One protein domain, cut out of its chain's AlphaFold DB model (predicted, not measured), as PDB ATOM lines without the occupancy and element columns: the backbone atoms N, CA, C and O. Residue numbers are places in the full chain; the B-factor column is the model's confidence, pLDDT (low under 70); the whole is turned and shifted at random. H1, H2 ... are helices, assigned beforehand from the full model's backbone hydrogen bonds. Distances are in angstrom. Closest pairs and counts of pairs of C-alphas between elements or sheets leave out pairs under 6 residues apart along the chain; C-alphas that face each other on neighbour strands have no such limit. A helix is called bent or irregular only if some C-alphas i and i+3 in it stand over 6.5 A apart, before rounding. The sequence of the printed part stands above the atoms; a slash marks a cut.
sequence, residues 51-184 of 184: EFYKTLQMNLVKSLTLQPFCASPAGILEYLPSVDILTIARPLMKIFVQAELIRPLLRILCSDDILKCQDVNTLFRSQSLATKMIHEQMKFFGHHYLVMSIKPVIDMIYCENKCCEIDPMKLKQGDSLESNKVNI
ATOM      1  N   GLU A  51    -125.587  33.822   0.212       95.69
ATOM      2  CA  GLU A  51    -125.403  32.775  -0.791       95.69
ATOM      3  C   GLU A  51    -125.224  33.351  -2.196       95.69
ATOM      4  O   GLU A  51    -124.381  32.862  -2.950       95.69
ATOM      5  N   PHE A  52    -125.945  34.428  -2.518       96.50
ATOM      6  CA  PHE A  52    -125.882  35.085  -3.824       96.50
ATOM      7  C   PHE A  52    -124.564  35.836  -4.054       96.50
ATOM      8  O   PHE A  52    -124.166  36.047  -5.198       96.50
ATOM      9  N   TYR A  53    -123.842  36.194  -2.988       95.25
ATOM     10  CA  TYR A  53    -122.570  36.914  -3.071       95.25
ATOM     11  C   TYR A  53    -121.340  35.997  -2.984       95.25
ATOM     12  O   TYR A  53    -120.219  36.464  -3.202       95.25
ATOM     13  N   LYS A  54    -121.515  34.690  -2.719       94.69
ATOM     14  CA  LYS A  54    -120.401  33.739  -2.530       94.69
ATOM     15  C   LYS A  54    -119.442  33.708  -3.717       94.69
ATOM     16  O   LYS A  54    -118.231  33.770  -3.522       94.69
ATOM     17  N   THR A  55    -119.959  33.672  -4.944       96.12
ATOM     18  CA  THR A  55    -119.120  33.656  -6.153       96.12
ATOM     19  C   THR A  55    -118.257  34.912  -6.256       96.12
ATOM     20  O   THR A  55    -117.066  34.814  -6.549       96.12
ATOM     21  N   LEU A  56    -118.817  36.091  -5.969       95.44
ATOM     22  CA  LEU A  56    -118.061  37.345  -5.956       95.44
ATOM     23  C   LEU A  56    -116.981  37.322  -4.868       95.44
ATOM     24  O   LEU A  56    -115.818  37.594  -5.157       95.44
ATOM     25  N   GLN A  57    -117.346  36.931  -3.645       95.31
ATOM     26  CA  GLN A  57    -116.416  36.827  -2.521       95.31
ATOM     27  C   GLN A  57    -115.243  35.892  -2.848       95.31
ATOM     28  O   GLN A  57    -114.085  36.255  -2.646       95.31
ATOM     29  N   MET A  58    -115.524  34.713  -3.406       95.75
ATOM     30  CA  MET A  58    -114.496  33.748  -3.794       95.75
ATOM     31  C   MET A  58    -113.576  34.292  -4.890       95.75
ATOM     32  O   MET A  58    -112.368  34.091  -4.807       95.75
ATOM     33  N   ASN A  59    -114.110  34.984  -5.900       96.25
ATOM     34  CA  ASN A  59    -113.288  35.589  -6.952       96.25
ATOM     35  C   ASN A  59    -112.403  36.722  -6.413       96.25
ATOM     36  O   ASN A  59    -111.231  36.804  -6.780       96.25
ATOM     37  N   LEU A  60    -112.920  37.547  -5.499       96.94
ATOM     38  CA  LEU A  60    -112.122  38.570  -4.826       96.94
ATOM     39  C   LEU A  60    -110.981  37.935  -4.031       96.94
ATOM     40  O   LEU A  60    -109.834  38.318  -4.227       96.94
ATOM     41  N   VAL A  61    -111.254  36.911  -3.222       96.56
ATOM     42  CA  VAL A  61    -110.223  36.226  -2.424       96.56
ATOM     43  C   VAL A  61    -109.177  35.523  -3.302       96.56
ATOM     44  O   VAL A  61    -107.979  35.621  -3.030       96.56
ATOM     45  N   LYS A  62    -109.597  34.883  -4.402       96.44
ATOM     46  CA  LYS A  62    -108.695  34.257  -5.388       96.44
ATOM     47  C   LYS A  62    -107.754  35.252  -6.074       96.44
ATOM     48  O   LYS A  62    -106.761  34.830  -6.653       96.44
ATOM     49  N   SER A  63    -107.996  36.557  -5.968       96.62
ATOM     50  CA  SER A  63    -107.095  37.585  -6.504       96.62
ATOM     51  C   SER A  63    -105.654  37.451  -6.006       96.62
ATOM     52  O   SER A  63    -104.727  37.783  -6.736       96.62
ATOM     53  N   LEU A  64    -105.449  36.906  -4.801       96.00
ATOM     54  CA  LEU A  64    -104.115  36.686  -4.232       96.00
ATOM     55  C   LEU A  64    -103.269  35.668  -5.010       96.00
ATOM     56  O   LEU A  64    -102.050  35.656  -4.854       96.00
ATOM     57  N   THR A  65    -103.887  34.807  -5.823       95.06
ATOM     58  CA  THR A  65    -103.171  33.797  -6.618       95.06
ATOM     59  C   THR A  65    -102.788  34.299  -8.009       95.06
ATOM     60  O   THR A  65    -102.120  33.579  -8.745       95.06
ATOM     61  N   LEU A  66    -103.238  35.494  -8.402       94.31
ATOM     62  CA  LEU A  66    -102.984  36.065  -9.722       94.31
ATOM     63  C   LEU A  66    -101.765  36.991  -9.683       94.31
ATOM     64  O   LEU A  66    -101.600  37.786  -8.760       94.31
ATOM     65  N   GLN A  67    -100.922  36.886 -10.711       91.25
ATOM     66  CA  GLN A  67     -99.756  37.740 -10.916       91.25
ATOM     67  C   GLN A  67     -99.788  38.308 -12.347       91.25
ATOM     68  O   GLN A  67     -99.941  37.524 -13.286       91.25
ATOM     69  N   PRO A  68     -99.654  39.634 -12.533       91.69
ATOM     70  CA  PRO A  68     -99.522  40.654 -11.488       91.69
ATOM     71  C   PRO A  68    -100.845  40.886 -10.733       91.69
ATOM     72  O   PRO A  68    -101.927  40.767 -11.308       91.69
ATOM     73  N   PHE A  69    -100.773  41.253  -9.447       94.06
ATOM     74  CA  PHE A  69    -101.969  41.477  -8.620       94.06
ATOM     75  C   PHE A  69    -102.886  42.571  -9.189       94.06
ATOM     76  O   PHE A  69    -104.107  42.447  -9.112       94.06
ATOM     77  N   CYS A  70    -102.332  43.602  -9.830       92.31
ATOM     78  CA  CYS A  70    -103.105  44.676 -10.461       92.31
ATOM     79  C   CYS A  70    -104.037  44.207 -11.596       92.31
ATOM     80  O   CYS A  70    -104.977  44.921 -11.928       92.31
ATOM     81  N   ALA A  71    -103.828  43.008 -12.154       93.38
ATOM     82  CA  ALA A  71    -104.711  42.399 -13.155       93.38
ATOM     83  C   ALA A  71    -105.821  41.518 -12.540       93.38
ATOM     84  O   ALA A  71    -106.620  40.924 -13.262       93.38
ATOM     85  N   SER A  72    -105.870  41.397 -11.212       95.81
ATOM     86  CA  SER A  72    -106.869  40.601 -10.493       95.81
ATOM     87  C   SER A  72    -108.158  41.388 -10.210       95.81
ATOM     88  O   SER A  72    -108.107  42.616 -10.135       95.81
ATOM     89  N   PRO A  73    -109.305  40.722  -9.952       94.81
ATOM     90  CA  PRO A  73    -110.552  41.399  -9.591       94.81
ATOM     91  C   PRO A  73    -110.441  42.356  -8.398       94.81
ATOM     92  O   PRO A  73    -111.085  43.397  -8.407       94.81
ATOM     93  N   ALA A  74    -109.643  42.027  -7.377       95.25
ATOM     94  CA  ALA A  74    -109.415  42.925  -6.244       95.25
ATOM     95  C   ALA A  74    -108.424  44.052  -6.582       95.25
ATOM     96  O   ALA A  74    -108.594  45.169  -6.103       95.25
ATOM     97  N   GLY A  75    -107.409  43.771  -7.404       94.25
ATOM     98  CA  GLY A  75    -106.379  44.742  -7.775       94.25
ATOM     99  C   GLY A  75    -106.877  45.827  -8.726       94.25
ATOM    100  O   GLY A  75    -106.532  46.990  -8.541       94.25
ATOM    101  N   ILE A  76    -107.744  45.490  -9.687       93.69
ATOM    102  CA  ILE A  76    -108.298  46.478 -10.631       93.69
ATOM    103  C   ILE A  76    -109.124  47.567  -9.934       93.69
ATOM    104  O   ILE A  76    -109.247  48.665 -10.470       93.69
ATOM    105  N   LEU A  77    -109.661  47.287  -8.740       93.19
ATOM    106  CA  LEU A  77    -110.485  48.230  -7.981       93.19
ATOM    107  C   LEU A  77    -109.720  49.496  -7.582       93.19
ATOM    108  O   LEU A  77    -110.329  50.554  -7.464       93.19
ATOM    109  N   GLU A  78    -108.400  49.404  -7.407       91.50
ATOM    110  CA  GLU A  78    -107.548  50.559  -7.108       91.50
ATOM    111  C   GLU A  78    -107.464  51.551  -8.282       91.50
ATOM    112  O   GLU A  78    -107.230  52.738  -8.070       91.50
ATOM    113  N   TYR A  79    -107.687  51.088  -9.514       90.00
ATOM    114  CA  TYR A  79    -107.469  51.869 -10.735       90.00
ATOM    115  C   TYR A  79    -108.770  52.364 -11.384       90.00
ATOM    116  O   TYR A  79    -108.738  52.899 -12.492       90.00
ATOM    117  N   LEU A  80    -109.925  52.189 -10.730       89.25
ATOM    118  CA  LEU A  80    -111.209  52.623 -11.277       89.25
ATOM    119  C   LEU A  80    -111.368  54.153 -11.151       89.25
ATOM    120  O   LEU A  80    -111.478  54.660 -10.038       89.25
ATOM    121  N   PRO A  81    -111.457  54.906 -12.266       84.00
ATOM    122  CA  PRO A  81    -111.394  56.372 -12.245       84.00
ATOM    123  C   PRO A  81    -112.611  57.049 -11.597       84.00
ATOM    124  O   PRO A  81    -112.532  58.206 -11.200       84.00
ATOM    125  N   SER A  82    -113.745  56.353 -11.507       84.00
ATOM    126  CA  SER A  82    -115.006  56.903 -10.989       84.00
ATOM    127  C   SER A  82    -115.343  56.436  -9.574       84.00
ATOM    128  O   SER A  82    -116.427  56.746  -9.085       84.00
ATOM    129  N   VAL A  83    -114.463  55.665  -8.928       85.62
ATOM    130  CA  VAL A  83    -114.743  55.086  -7.612       85.62
ATOM    131  C   VAL A  83    -113.791  55.666  -6.581       85.62
ATOM    132  O   VAL A  83    -112.575  55.593  -6.726       85.62
ATOM    133  N   ASP A  84    -114.352  56.224  -5.512       89.81
ATOM    134  CA  ASP A  84    -113.550  56.641  -4.370       89.81
ATOM    135  C   ASP A  84    -112.979  55.400  -3.676       89.81
ATOM    136  O   ASP A  84    -113.707  54.578  -3.113       89.81
ATOM    137  N   ILE A  85    -111.655  55.286  -3.688       88.88
ATOM    138  CA  ILE A  85    -110.899  54.191  -3.086       88.88
ATOM    139  C   ILE A  85    -111.240  53.966  -1.605       88.88
ATOM    140  O   ILE A  85    -111.192  52.831  -1.129       88.88
ATOM    141  N   LEU A  86    -111.663  55.007  -0.877       87.50
ATOM    142  CA  LEU A  86    -112.132  54.886   0.508       87.50
ATOM    143  C   LEU A  86    -113.389  54.021   0.623       87.50
ATOM    144  O   LEU A  86    -113.516  53.234   1.565       87.50
ATOM    145  N   THR A  87    -114.300  54.138  -0.343       91.31
ATOM    146  CA  THR A  87    -115.551  53.366  -0.371       91.31
ATOM    147  C   THR A  87    -115.302  51.885  -0.643       91.31
ATOM    148  O   THR A  87    -116.076  51.046  -0.189       91.31
ATOM    149  N   ILE A  88    -114.187  51.552  -1.303       93.94
ATOM    150  CA  ILE A  88    -113.776  50.176  -1.606       93.94
ATOM    151  C   ILE A  88    -112.940  49.579  -0.471       93.94
ATOM    152  O   ILE A  88    -113.124  48.414  -0.111       93.94
ATOM    153  N   ALA A  89    -112.026  50.363   0.109       95.56
ATOM    154  CA  ALA A  89    -111.032  49.875   1.060       95.56
ATOM    155  C   ALA A  89    -111.670  49.165   2.259       95.56
ATOM    156  O   ALA A  89    -111.237  48.072   2.627       95.56
ATOM    157  N   ARG A  90    -112.726  49.741   2.851       95.44
ATOM    158  CA  ARG A  90    -113.381  49.150   4.029       95.44
ATOM    159  C   ARG A  90    -114.129  47.847   3.703       95.44
ATOM    160  O   ARG A  90    -113.869  46.862   4.399       95.44
ATOM    161  N   PRO A  91    -115.028  47.775   2.700       95.38
ATOM    162  CA  PRO A  91    -115.663  46.513   2.317       95.38
ATOM    163  C   PRO A  91    -114.658  45.433   1.912       95.38
ATOM    164  O   PRO A  91    -114.763  44.302   2.386       95.38
ATOM    165  N   LEU A  92    -113.654  45.785   1.104       96.75
ATOM    166  CA  LEU A  92    -112.632  44.842   0.656       96.75
ATOM    167  C   LEU A  92    -111.817  44.314   1.841       96.75
ATOM    168  O   LEU A  92    -111.668  43.105   1.995       96.75
ATOM    169  N   MET A  93    -111.379  45.196   2.744       97.19
ATOM    170  CA  MET A  93    -110.723  44.804   3.993       97.19
ATOM    171  C   MET A  93    -111.577  43.809   4.785       97.19
ATOM    172  O   MET A  93    -111.069  42.756   5.168       97.19
ATOM    173  N   LYS A  94    -112.878  44.077   4.973       96.31
ATOM    174  CA  LYS A  94    -113.775  43.177   5.719       96.31
ATOM    175  C   LYS A  94    -113.915  41.803   5.059       96.31
ATOM    176  O   LYS A  94    -113.901  40.805   5.774       96.31
ATOM    177  N   ILE A  95    -113.996  41.743   3.727       96.81
ATOM    178  CA  ILE A  95    -114.043  40.477   2.974       96.81
ATOM    179  C   ILE A  95    -112.796  39.632   3.265       96.81
ATOM    180  O   ILE A  95    -112.909  38.445   3.569       96.81
ATOM    181  N   PHE A  96    -111.612  40.245   3.220       97.50
ATOM    182  CA  PHE A  96    -110.351  39.543   3.455       97.50
ATOM    183  C   PHE A  96    -110.079  39.242   4.931       97.50
ATOM    184  O   PHE A  96    -109.419  38.249   5.229       97.50
ATOM    185  N   VAL A  97    -110.595  40.051   5.860       96.56
ATOM    186  CA  VAL A  97    -110.585  39.733   7.296       96.56
ATOM    187  C   VAL A  97    -111.441  38.501   7.570       96.56
ATOM    188  O   VAL A  97    -110.966  37.580   8.223       96.56
ATOM    189  N   GLN A  98    -112.663  38.447   7.033       95.25
ATOM    190  CA  GLN A  98    -113.556  37.298   7.206       95.25
ATOM    191  C   GLN A  98    -112.989  36.017   6.575       95.25
ATOM    192  O   GLN A  98    -113.236  34.928   7.078       95.25
ATOM    193  N   ALA A  99    -112.227  36.147   5.489       95.81
ATOM    194  CA  ALA A  99    -111.534  35.031   4.851       95.81
ATOM    195  C   ALA A  99    -110.184  34.676   5.509       95.81
ATOM    196  O   ALA A  99    -109.478  33.835   4.969       95.81
ATOM    197  N   GLU A 100    -109.792  35.335   6.609       96.88
ATOM    198  CA  GLU A 100    -108.496  35.166   7.299       96.88
ATOM    199  C   GLU A 100    -107.254  35.430   6.417       96.88
ATOM    200  O   GLU A 100    -106.135  35.010   6.711       96.88
ATOM    201  N   LEU A 101    -107.424  36.200   5.340       97.50
ATOM    202  CA  LEU A 101    -106.411  36.447   4.303       97.50
ATOM    203  C   LEU A 101    -105.991  37.920   4.201       97.50
ATOM    204  O   LEU A 101    -105.340  38.334   3.239       97.50
ATOM    205  N   ILE A 102    -106.304  38.723   5.217       96.56
ATOM    206  CA  ILE A 102    -105.952  40.147   5.245       96.56
ATOM    207  C   ILE A 102    -104.437  40.394   5.256       96.56
ATOM    208  O   ILE A 102    -103.954  41.325   4.616       96.56
ATOM    209  N   ARG A 103    -103.662  39.548   5.947       96.88
ATOM    210  CA  ARG A 103    -102.200  39.689   6.029       96.88
ATOM    211  C   ARG A 103    -101.522  39.466   4.666       96.88
ATOM    212  O   ARG A 103    -100.711  40.314   4.295       96.88
ATOM    213  N   PRO A 104    -101.816  38.383   3.915       97.06
ATOM    214  CA  PRO A 104    -101.344  38.229   2.539       97.06
ATOM    215  C   PRO A 104    -101.712  39.401   1.628       97.06
ATOM    216  O   PRO A 104    -100.846  39.891   0.908       97.06
ATOM    217  N   LEU A 105    -102.955  39.890   1.698       97.38
ATOM    218  CA  LEU A 105    -103.396  41.023   0.884       97.38
ATOM    219  C   LEU A 105    -102.574  42.286   1.165       97.38
ATOM    220  O   LEU A 105    -102.016  42.875   0.243       97.38
ATOM    221  N   LEU A 106    -102.455  42.679   2.438       97.00
ATOM    222  CA  LEU A 106    -101.680  43.863   2.815       97.00
ATOM    223  C   LEU A 106    -100.208  43.729   2.433       97.00
ATOM    224  O   LEU A 106     -99.603  44.722   2.047       97.00
ATOM    225  N   ARG A 107     -99.634  42.521   2.497       97.44
ATOM    226  CA  ARG A 107     -98.258  42.288   2.046       97.44
ATOM    227  C   ARG A 107     -98.101  42.628   0.567       97.44
ATOM    228  O   ARG A 107     -97.188  43.372   0.247       97.44
ATOM    229  N   ILE A 108     -98.980  42.117  -0.296       96.50
ATOM    230  CA  ILE A 108     -98.924  42.391  -1.739       96.50
ATOM    231  C   ILE A 108     -99.063  43.895  -1.999       96.50
ATOM    232  O   ILE A 108     -98.196  44.484  -2.634       96.50
ATOM    233  N   LEU A 109    -100.092  44.528  -1.427       95.56
ATOM    234  CA  LEU A 109    -100.354  45.957  -1.621       95.56
ATOM    235  C   LEU A 109     -99.199  46.843  -1.126       95.56
ATOM    236  O   LEU A 109     -98.779  47.764  -1.816       95.56
ATOM    237  N   CYS A 110     -98.654  46.553   0.059       96.19
ATOM    238  CA  CYS A 110     -97.532  47.320   0.602       96.19
ATOM    239  C   CYS A 110     -96.246  47.087  -0.194       96.19
ATOM    240  O   CYS A 110     -95.465  48.017  -0.361       96.19
ATOM    241  N   SER A 111     -96.005  45.863  -0.671       95.38
ATOM    242  CA  SER A 111     -94.865  45.570  -1.539       95.38
ATOM    243  C   SER A 111     -94.952  46.345  -2.851       95.38
ATOM    244  O   SER A 111     -93.953  46.940  -3.250       95.38
ATOM    245  N   ASP A 112     -96.129  46.412  -3.471       92.75
ATOM    246  CA  ASP A 112     -96.347  47.206  -4.683       92.75
ATOM    247  C   ASP A 112     -96.107  48.704  -4.430       92.75
ATOM    248  O   ASP A 112     -95.448  49.363  -5.235       92.75
ATOM    249  N   ASP A 113     -96.574  49.239  -3.300       93.38
ATOM    250  CA  ASP A 113     -96.321  50.631  -2.909       93.38
ATOM    251  C   ASP A 113     -94.829  50.914  -2.689       93.38
ATOM    252  O   ASP A 113     -94.328  51.945  -3.139       93.38
ATOM    253  N   ILE A 114     -94.101  49.996  -2.043       95.44
ATOM    254  CA  ILE A 114     -92.650  50.112  -1.840       95.44
ATOM    255  C   ILE A 114     -91.919  50.110  -3.185       95.44
ATOM    256  O   ILE A 114     -91.036  50.937  -3.393       95.44
ATOM    257  N   LEU A 115     -92.292  49.218  -4.108       93.75
ATOM    258  CA  LEU A 115     -91.660  49.114  -5.428       93.75
ATOM    259  C   LEU A 115     -91.926  50.340  -6.315       93.75
ATOM    260  O   LEU A 115     -91.075  50.706  -7.121       93.75
ATOM    261  N   LYS A 116     -93.095  50.976  -6.177       90.75
ATOM    262  CA  LYS A 116     -93.461  52.199  -6.917       90.75
ATOM    263  C   LYS A 116     -92.867  53.473  -6.304       90.75
ATOM    264  O   LYS A 116     -92.860  54.516  -6.959       90.75
ATOM    265  N   CYS A 117     -92.413  53.423  -5.053       94.06
ATOM    266  CA  CYS A 117     -91.932  54.589  -4.323       94.06
ATOM    267  C   CYS A 117     -90.518  54.993  -4.771       94.06
ATOM    268  O   CYS A 117     -89.596  54.184  -4.751       94.06
ATOM    269  N   GLN A 118     -90.340  56.263  -5.153       93.06
ATOM    270  CA  GLN A 118     -89.038  56.800  -5.578       93.06
ATOM    271  C   GLN A 118     -88.211  57.366  -4.412       93.06
ATOM    272  O   GLN A 118     -86.987  57.283  -4.431       93.06
ATOM    273  N   ASP A 119     -88.876  57.934  -3.401       94.00
ATOM    274  CA  ASP A 119     -88.248  58.532  -2.220       94.00
ATOM    275  C   ASP A 119     -88.889  57.973  -0.950       94.00
ATOM    276  O   ASP A 119     -90.093  58.125  -0.728       94.00
ATOM    277  N   VAL A 120     -88.071  57.393  -0.073       93.38
ATOM    278  CA  VAL A 120     -88.481  56.830   1.221       93.38
ATOM    279  C   VAL A 120     -89.228  57.857   2.083       93.38
ATOM    280  O   VAL A 120     -90.156  57.492   2.807       93.38
ATOM    281  N   ASN A 121     -88.921  59.153   1.956       94.31
ATOM    282  CA  ASN A 121     -89.638  60.224   2.658       94.31
ATOM    283  C   ASN A 121     -91.069  60.448   2.147       94.31
ATOM    284  O   ASN A 121     -91.802  61.258   2.709       94.31
ATOM    285  N   THR A 122     -91.501  59.736   1.109       93.06
ATOM    286  CA  THR A 122     -92.869  59.774   0.569       93.06
ATOM    287  C   THR A 122     -93.611  58.447   0.724       93.06
ATOM    288  O   THR A 122     -94.812  58.376   0.450       93.06
ATOM    289  N   LEU A 123     -92.938  57.410   1.232       93.88
ATOM    290  CA  LEU A 123     -93.516  56.083   1.405       93.88
ATOM    291  C   LEU A 123     -94.756  56.138   2.316       93.88
ATOM    292  O   LEU A 123     -94.725  56.748   3.387       93.88
ATOM    293  N   PHE A 124     -95.852  55.524   1.860       90.88
ATOM    294  CA  PHE A 124     -97.166  55.499   2.523       90.88
ATOM    295  C   PHE A 124     -97.798  56.873   2.815       90.88
ATOM    296  O   PHE A 124     -98.724  56.968   3.622       90.88
ATOM    297  N   ARG A 125     -97.346  57.942   2.145       90.75
ATOM    298  CA  ARG A 125     -98.022  59.255   2.161       90.75
ATOM    299  C   ARG A 125     -99.032  59.418   1.020       90.75
ATOM    300  O   ARG A 125     -99.811  60.368   1.021       90.75
ATOM    301  N   SER A 126     -99.021  58.505   0.050       84.12
ATOM    302  CA  SER A 126     -99.970  58.459  -1.060       84.12
ATOM    303  C   SER A 126    -101.339  57.919  -0.628       84.12
ATOM    304  O   SER A 126    -101.479  57.181   0.350       84.12
ATOM    305  N   GLN A 127    -102.373  58.265  -1.393       88.62
ATOM    306  CA  GLN A 127    -103.734  57.744  -1.225       88.62
ATOM    307  C   GLN A 127    -103.902  56.427  -2.005       88.62
ATOM    308  O   GLN A 127    -104.720  56.354  -2.917       88.62
ATOM    309  N   SER A 128    -103.095  55.413  -1.687       92.62
ATOM    310  CA  SER A 128    -103.168  54.080  -2.300       92.62
ATOM    311  C   SER A 128    -104.202  53.188  -1.612       92.62
ATOM    312  O   SER A 128    -104.671  53.472  -0.501       92.62
ATOM    313  N   LEU A 129    -104.532  52.057  -2.239       94.88
ATOM    314  CA  LEU A 129    -105.398  51.057  -1.615       94.88
ATOM    315  C   LEU A 129    -104.761  50.522  -0.328       94.88
ATOM    316  O   LEU A 129    -105.469  50.308   0.658       94.88
ATOM    317  N   ALA A 130    -103.432  50.374  -0.302       95.00
ATOM    318  CA  ALA A 130    -102.694  49.916   0.871       95.00
ATOM    319  C   ALA A 130    -102.886  50.863   2.065       95.00
ATOM    320  O   ALA A 130    -103.311  50.423   3.139       95.00
ATOM    321  N   THR A 131    -102.637  52.168   1.883       95.56
ATOM    322  CA  THR A 131    -102.733  53.145   2.981       95.56
ATOM    323  C   THR A 131    -104.167  53.282   3.482       95.56
ATOM    324  O   THR A 131    -104.396  53.325   4.697       95.56
ATOM    325  N   LYS A 132    -105.158  53.248   2.580       95.75
ATOM    326  CA  LYS A 132    -106.576  53.258   2.968       95.75
ATOM    327  C   LYS A 132    -107.001  51.994   3.702       95.75
ATOM    328  O   LYS A 132    -107.705  52.088   4.706       95.75
ATOM    329  N   MET A 133    -106.572  50.820   3.247       96.25
ATOM    330  CA  MET A 133    -106.901  49.560   3.912       96.25
ATOM    331  C   MET A 133    -106.273  49.461   5.302       96.25
ATOM    332  O   MET A 133    -106.947  49.013   6.228       96.25
ATOM    333  N   ILE A 134    -105.029  49.916   5.476       96.00
ATOM    334  CA  ILE A 134    -104.379  49.987   6.793       96.00
ATOM    335  C   ILE A 134    -105.141  50.946   7.713       96.00
ATOM    336  O   ILE A 134    -105.440  50.585   8.851       96.00
ATOM    337  N   HIS A 135    -105.516  52.131   7.223       95.12
ATOM    338  CA  HIS A 135    -106.308  53.096   7.991       95.12
ATOM    339  C   HIS A 135    -107.641  52.499   8.471       95.12
ATOM    340  O   HIS A 135    -107.991  52.593   9.651       95.12
ATOM    341  N   GLU A 136    -108.375  51.834   7.579       95.44
ATOM    342  CA  GLU A 136    -109.643  51.191   7.926       95.44
ATOM    343  C   GLU A 136    -109.452  49.989   8.857       95.44
ATOM    344  O   GLU A 136    -110.261  49.786   9.762       95.44
ATOM    345  N   GLN A 137    -108.364  49.229   8.712       94.56
ATOM    346  CA  GLN A 137    -108.017  48.148   9.632       94.56
ATOM    347  C   GLN A 137    -107.720  48.675  11.046       94.56
ATOM    348  O   GLN A 137    -108.235  48.128  12.023       94.56
ATOM    349  N   MET A 138    -106.936  49.752  11.162       95.25
ATOM    350  CA  MET A 138    -106.643  50.405  12.443       95.25
ATOM    351  C   MET A 138    -107.919  50.906  13.114       95.25
ATOM    352  O   MET A 138    -108.089  50.719  14.313       95.25
ATOM    353  N   LYS A 139    -108.856  51.483  12.357       94.94
ATOM    354  CA  LYS A 139    -110.165  51.875  12.897       94.94
ATOM    355  C   LYS A 139    -110.997  50.670  13.320       94.94
ATOM    356  O   LYS A 139    -111.638  50.716  14.365       94.94
ATOM    357  N   PHE A 140    -110.991  49.601  12.528       93.88
ATOM    358  CA  PHE A 140    -111.811  48.420  12.777       93.88
ATOM    359  C   PHE A 140    -111.385  47.656  14.037       93.88
ATOM    360  O   PHE A 140    -112.240  47.313  14.848       93.88
ATOM    361  N   PHE A 141    -110.084  47.436  14.238       93.25
ATOM    362  CA  PHE A 141    -109.571  46.707  15.407       93.25
ATOM    363  C   PHE A 141    -109.133  47.620  16.556       93.25
ATOM    364  O   PHE A 141    -109.226  47.248  17.723       93.25
ATOM    365  N   GLY A 142    -108.646  48.819  16.243       95.38
ATOM    366  CA  GLY A 142    -108.016  49.722  17.203       95.38
ATOM    367  C   GLY A 142    -108.973  50.682  17.900       95.38
ATOM    368  O   GLY A 142    -108.536  51.381  18.809       95.38
ATOM    369  N   HIS A 143    -110.260  50.728  17.533       94.62
ATOM    370  CA  HIS A 143    -111.203  51.668  18.151       94.62
ATOM    371  C   HIS A 143    -111.262  51.516  19.677       94.62
ATOM    372  O   HIS A 143    -111.099  52.499  20.395       94.62
ATOM    373  N   HIS A 144    -111.428  50.288  20.178       96.31
ATOM    374  CA  HIS A 144    -111.474  50.043  21.621       96.31
ATOM    375  C   HIS A 144    -110.160  50.429  22.310       96.31
ATOM    376  O   HIS A 144    -110.183  51.096  23.340       96.31
ATOM    377  N   TYR A 145    -109.021  50.081  21.701       97.06
ATOM    378  CA  TYR A 145    -107.702  50.471  22.198       97.06
ATOM    379  C   TYR A 145    -107.568  51.998  22.310       97.06
ATOM    380  O   TYR A 145    -107.135  52.506  23.343       97.06
ATOM    381  N   LEU A 146    -107.994  52.738  21.282       96.75
ATOM    382  CA  LEU A 146    -107.941  54.199  21.256       96.75
ATOM    383  C   LEU A 146    -108.822  54.809  22.350       96.75
ATOM    384  O   LEU A 146    -108.366  55.692  23.073       96.75
ATOM    385  N   VAL A 147    -110.048  54.301  22.519       96.94
ATOM    386  CA  VAL A 147    -110.946  54.746  23.594       96.94
ATOM    387  C   VAL A 147    -110.301  54.501  24.958       96.94
ATOM    388  O   VAL A 147    -110.212  55.432  25.744       96.94
ATOM    389  N   MET A 148    -109.790  53.303  25.237       97.44
ATOM    390  CA  MET A 148    -109.169  53.006  26.537       97.44
ATOM    391  C   MET A 148    -107.911  53.841  26.814       97.44
ATOM    392  O   MET A 148    -107.664  54.208  27.958       97.44
ATOM    393  N   SER A 149    -107.133  54.159  25.777       97.62
ATOM    394  CA  SER A 149    -105.842  54.838  25.935       97.62
ATOM    395  C   SER A 149    -105.978  56.359  26.014       97.62
ATOM    396  O   SER A 149    -105.296  56.998  26.808       97.62
ATOM    397  N   ILE A 150    -106.839  56.951  25.179       97.75
ATOM    398  CA  ILE A 150    -106.876  58.405  24.963       97.75
ATOM    399  C   ILE A 150    -108.104  59.052  25.612       97.75
ATOM    400  O   ILE A 150    -108.024  60.204  26.037       97.75
ATOM    401  N   LYS A 151    -109.234  58.339  25.750       97.50
ATOM    402  CA  LYS A 151    -110.458  58.929  26.321       97.50
ATOM    403  C   LYS A 151    -110.245  59.542  27.712       97.50
ATOM    404  O   LYS A 151    -110.713  60.659  27.885       97.50
ATOM    405  N   PRO A 152    -109.535  58.912  28.670       97.88
ATOM    406  CA  PRO A 152    -109.340  59.518  29.990       97.88
ATOM    407  C   PRO A 152    -108.608  60.865  29.931       97.88
ATOM    408  O   PRO A 152    -108.941  61.787  30.669       97.88
ATOM    409  N   VAL A 153    -107.640  60.993  29.017       97.19
ATOM    410  CA  VAL A 153    -106.894  62.239  28.796       97.19
ATOM    411  C   VAL A 153    -107.786  63.288  28.135       97.19
ATOM    412  O   VAL A 153    -107.798  64.435  28.564       97.19
ATOM    413  N   ILE A 154    -108.585  62.900  27.134       97.38
ATOM    414  CA  ILE A 154    -109.568  63.802  26.516       97.38
ATOM    415  C   ILE A 154    -110.573  64.291  27.562       97.38
ATOM    416  O   ILE A 154    -110.812  65.490  27.649       97.38
ATOM    417  N   ASP A 155    -111.132  63.393  28.374       97.81
ATOM    418  CA  ASP A 155    -112.096  63.747  29.418       97.81
ATOM    419  C   ASP A 155    -111.470  64.730  30.424       97.81
ATOM    420  O   ASP A 155    -112.108  65.715  30.788       97.81
ATOM    421  N   MET A 156    -110.200  64.533  30.799       97.25
ATOM    422  CA  MET A 156    -109.449  65.477  31.635       97.25
ATOM    423  C   MET A 156    -109.310  66.854  30.974       97.25
ATOM    424  O   MET A 156    -109.613  67.857  31.615       97.25
ATOM    425  N   ILE A 157    -108.925  66.917  29.696       96.69
ATOM    426  CA  ILE A 157    -108.817  68.179  28.943       96.69
ATOM    427  C   ILE A 157    -110.167  68.910  28.922       96.69
ATOM    428  O   ILE A 157    -110.219  70.119  29.148       96.69
ATOM    429  N   TYR A 158    -111.265  68.181  28.702       96.62
ATOM    430  CA  TYR A 158    -112.615  68.746  28.732       96.62
ATOM    431  C   TYR A 158    -113.016  69.248  30.124       96.62
ATOM    432  O   TYR A 158    -113.666  70.287  30.225       96.62
ATOM    433  N   CYS A 159    -112.645  68.536  31.190       96.88
ATOM    434  CA  CYS A 159    -112.939  68.945  32.563       96.88
ATOM    435  C   CYS A 159    -112.127  70.174  32.998       96.88
ATOM    436  O   CYS A 159    -112.677  71.057  33.652       96.88
ATOM    437  N   GLU A 160    -110.837  70.229  32.666       95.50
ATOM    438  CA  GLU A 160    -109.951  71.324  33.074       95.50
ATOM    439  C   GLU A 160    -110.142  72.591  32.234       95.50
ATOM    440  O   GLU A 160    -110.025  73.694  32.765       95.50
ATOM    441  N   ASN A 161    -110.421  72.439  30.933       93.06
ATOM    442  CA  ASN A 161    -110.666  73.529  29.986       93.06
ATOM    443  C   ASN A 161    -109.602  74.653  30.036       93.06
ATOM    444  O   ASN A 161    -109.918  75.846  30.013       93.06
ATOM    445  N   LYS A 162    -108.324  74.267  30.144       92.56
ATOM    446  CA  LYS A 162    -107.183  75.195  30.181       92.56
ATOM    447  C   LYS A 162    -106.924  75.800  28.798       92.56
ATOM    448  O   LYS A 162    -107.046  75.126  27.779       92.56
ATOM    449  N   CYS A 163    -106.524  77.073  28.762       91.56
ATOM    450  CA  CYS A 163    -106.093  77.721  27.524       91.56
ATOM    451  C   CYS A 163    -104.682  77.243  27.142       91.56
ATOM    452  O   CYS A 163    -103.750  77.355  27.940       91.56
ATOM    453  N   CYS A 164    -104.532  76.729  25.922       94.75
ATOM    454  CA  CYS A 164    -103.259  76.270  25.351       94.75
ATOM    455  C   CYS A 164    -102.877  77.078  24.094       94.75
ATOM    456  O   CYS A 164    -102.060  76.633  23.293       94.75
ATOM    457  N   GLU A 165    -103.501  78.243  23.875       95.00
ATOM    458  CA  GLU A 165    -103.207  79.089  22.714       95.00
ATOM    459  C   GLU A 165    -101.828  79.739  22.864       95.00
ATOM    460  O   GLU A 165    -101.536  80.382  23.878       95.00
ATOM    461  N   ILE A 166    -100.991  79.572  21.843       94.62
ATOM    462  CA  ILE A 166     -99.616  80.089  21.793       94.62
ATOM    463  C   ILE A 166     -99.396  81.061  20.637       94.62
ATOM    464  O   ILE A 166     -98.339  81.688  20.574       94.62
ATOM    465  N   ASP A 167    -100.370  81.199  19.735       93.44
ATOM    466  CA  ASP A 167    -100.380  82.227  18.705       93.44
ATOM    467  C   ASP A 167    -100.678  83.590  19.355       93.44
ATOM    468  O   ASP A 167    -101.804  83.819  19.813       93.44
ATOM    469  N   PRO A 168     -99.711  84.529  19.379       90.31
ATOM    470  CA  PRO A 168     -99.903  85.825  20.021       90.31
ATOM    471  C   PRO A 168    -101.068  86.628  19.432       90.31
ATOM    472  O   PRO A 168    -101.626  87.478  20.123       90.31
ATOM    473  N   MET A 169    -101.448  86.371  18.176       92.56
ATOM    474  CA  MET A 169    -102.545  87.072  17.501       92.56
ATOM    475  C   MET A 169    -103.931  86.548  17.894       92.56
ATOM    476  O   MET A 169    -104.933  87.189  17.579       92.56
ATOM    477  N   LYS A 170    -104.005  85.400  18.575       93.25
ATOM    478  CA  LYS A 170    -105.265  84.760  18.992       93.25
ATOM    479  C   LYS A 170    -105.504  84.804  20.500       93.25
ATOM    480  O   LYS A 170    -106.559  84.360  20.954       93.25
ATOM    481  N   LEU A 171    -104.558  85.348  21.265       91.38
ATOM    482  CA  LEU A 171    -104.693  85.511  22.711       91.38
ATOM    483  C   LEU A 171    -105.836  86.473  23.043       91.38
ATOM    484  O   LEU A 171    -105.948  87.560  22.467       91.38
ATOM    485  N   LYS A 172    -106.687  86.086  23.994       88.00
ATOM    486  CA  LYS A 172    -107.755  86.956  24.490       88.00
ATOM    487  C   LYS A 172    -107.192  87.939  25.515       88.00
ATOM    488  O   LYS A 172    -106.131  87.732  26.100       88.00
ATOM    489  N   GLN A 173    -107.928  89.023  25.763       82.19
ATOM    490  CA  GLN A 173    -107.579  89.948  26.841       82.19
ATOM    491  C   GLN A 173    -107.616  89.211  28.186       82.19
ATOM    492  O   GLN A 173    -108.656  88.688  28.575       82.19
ATOM    493  N   GLY A 174    -106.476  89.184  28.877       81.31
ATOM    494  CA  GLY A 174    -106.302  88.478  30.149       81.31
ATOM    495  C   GLY A 174    -105.590  87.126  30.042       81.31
ATOM    496  O   GLY A 174    -105.204  86.589  31.078       81.31
ATOM    497  N   ASP A 175    -105.350  86.607  28.833       85.50
ATOM    498  CA  ASP A 175    -104.545  85.397  28.643       85.50
ATOM    499  C   ASP A 175    -103.046  85.703  28.789       85.50
ATOM    500  O   ASP A 175    -102.554  86.756  28.375       85.50
ATOM    501  N   SER A 176    -102.297  84.753  29.349       89.12
ATOM    502  CA  SER A 176    -100.839  84.831  29.471       89.12
ATOM    503  C   SER A 176    -100.183  83.767  28.600       89.12
ATOM    504  O   SER A 176    -100.369  82.573  28.831       89.12
ATOM    505  N   LEU A 177     -99.362  84.199  27.638       91.88
ATOM    506  CA  LEU A 177     -98.617  83.299  26.752       91.88
ATOM    507  C   LEU A 177     -97.744  82.312  27.540       91.88
ATOM    508  O   LEU A 177     -97.700  81.127  27.220       91.88
ATOM    509  N   GLU A 178     -97.067  82.789  28.586       91.75
ATOM    510  CA  GLU A 178     -96.196  81.949  29.412       91.75
ATOM    511  C   GLU A 178     -96.996  80.924  30.221       91.75
ATOM    512  O   GLU A 178     -96.564  79.783  30.353       91.75
ATOM    513  N   SER A 179     -98.196  81.285  30.689       91.75
ATOM    514  CA  SER A 179     -99.086  80.323  31.347       91.75
ATOM    515  C   SER A 179     -99.603  79.269  30.369       91.75
ATOM    516  O   SER A 179     -99.659  78.093  30.718       91.75
ATOM    517  N   ASN A 180     -99.963  79.667  29.146       93.25
ATOM    518  CA  ASN A 180    -100.511  78.756  28.142       93.25
ATOM    519  C   ASN A 180     -99.468  77.749  27.639       93.25
ATOM    520  O   ASN A 180     -99.810  76.594  27.402       93.25
ATOM    521  N   LYS A 181     -98.193  78.148  27.531       93.38
ATOM    522  CA  LYS A 181     -97.089  77.239  27.173       93.38
ATOM    523  C   LYS A 181     -96.914  76.089  28.165       93.38
ATOM    524  O   LYS A 181     -96.513  75.011  27.754       93.38
ATOM    525  N   VAL A 182     -97.196  76.319  29.448       94.00
ATOM    526  CA  VAL A 182     -97.104  75.289  30.500       94.00
ATOM    527  C   VAL A 182     -98.300  74.324  30.460       94.00
ATOM    528  O   VAL A 182     -98.215  73.228  31.002       94.00
ATOM    529  N   ASN A 183     -99.406  74.711  29.814       91.31
ATOM    530  CA  ASN A 183    -100.608  73.883  29.690       91.31
ATOM    531  C   ASN A 183    -100.567  72.890  28.506       91.31
ATOM    532  O   ASN A 183    -101.481  72.074  28.400       91.31
ATOM    533  N   ILE A 184     -99.583  72.990  27.600       86.31
ATOM    534  CA  ILE A 184     -99.378  72.083  26.447       86.31
ATOM    535  C   ILE A 184     -98.565  70.864  26.880       86.31
ATOM    536  O   ILE A 184     -98.942  69.745  26.464       86.31
TER     537      ILE A 184
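AT A GLANCE: This is residues 51 to 184 of the 184 residues of the protein "Ras-GAP domain-containing protein" of Wuchereria bancrofti (UniProt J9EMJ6). Picture a loose cluster of short helices at one end, with a long helical arm reaching from it to a small head at the other end. In the cluster, H3 and H5a cross, H4 folds against H5a as a helical hairpin, and H1 and H2 are only weakly joined to H3; the head holds the short H6 and the loop before it, and residues 147 to 161 are the bare arm between. The printed part has 134 residues with six named helices, H1 to H6 in order, and no named strand; its class is all helix. It is extended, with a radius of gyration of the C-alphas of 21.9 A, and spans 66 by 38 by 26 A.

IN THESE COORDINATES: Find C-alpha 51 at (-125.403, 32.775, -0.791), where H1 begins; it covers residues 51 to 65 over 23.0 A and is irregular, C-alphas 52 and 55 being 7.3 A apart. H2 is residues 76 to 79, 5.5 A long. H3 runs from 85 to 98 over 20.0 A, and H4 from 102 to 116 over 21.2 A. By its hydrogen bonds H5, residues 129 to 160, was assigned as one helix, but it is bent, with C-alphas 141 and 144 7.3 A apart. Its arms are H5a, 129 to 141, 18.1 A, and H5b, 144 to 160, 24.2 A. H5b is irregular, C-alphas 149 and 152 being 7.1 A apart, and has a kink of 42 degrees near residue 151. H6, residues 177 to 182, 9.0 A long, ends at C-alpha 182 (-97.104, 75.289, 30.500).

HOW THE PARTS SIT: Start at H1, which only just touches the hub H3, with 3 pairs of C-alphas within 8 A, closest at Val 61 and Phe 96, 6.8 A. H2 only just touches H3, also with 3 pairs, closest at Glu 78 and Ile 85, 6.4 A. H3 and H4 touch only at the corner, and only just, with 3 pairs, closest at Phe 96 and Ile 102, 4.8 A. H3 and H5a touch at a steep tilt of 58 degrees, closest at Ala 89 and Met 133, 5.0 A. H4 and H5a form a hairpin, opposite ways at 35.2 degrees, only just steep, closest at Leu 109 and Ala 130, 5.2 A. The lines of H5a and H5b are about perpendicular, at 74 degrees. H5b and H6 are apart, and neither touches any helix. Every O i to N i+4 pair is within hydrogen-bond range in H4 and H5a; the figures are 7 of 11 in H1, 8 of 10 in H3, 11 of 13 in H5b and 1 of 2 in H6, and H2 is too short for one.

THE WHOLE: Look at Thr 55 and Gly 174, whose C-alphas are the two farthest apart, 67.0 A. The links H4 to H5 and H5 to H6 are long. The printed part has no cut, and no printed residue is under 70 in pLDDT.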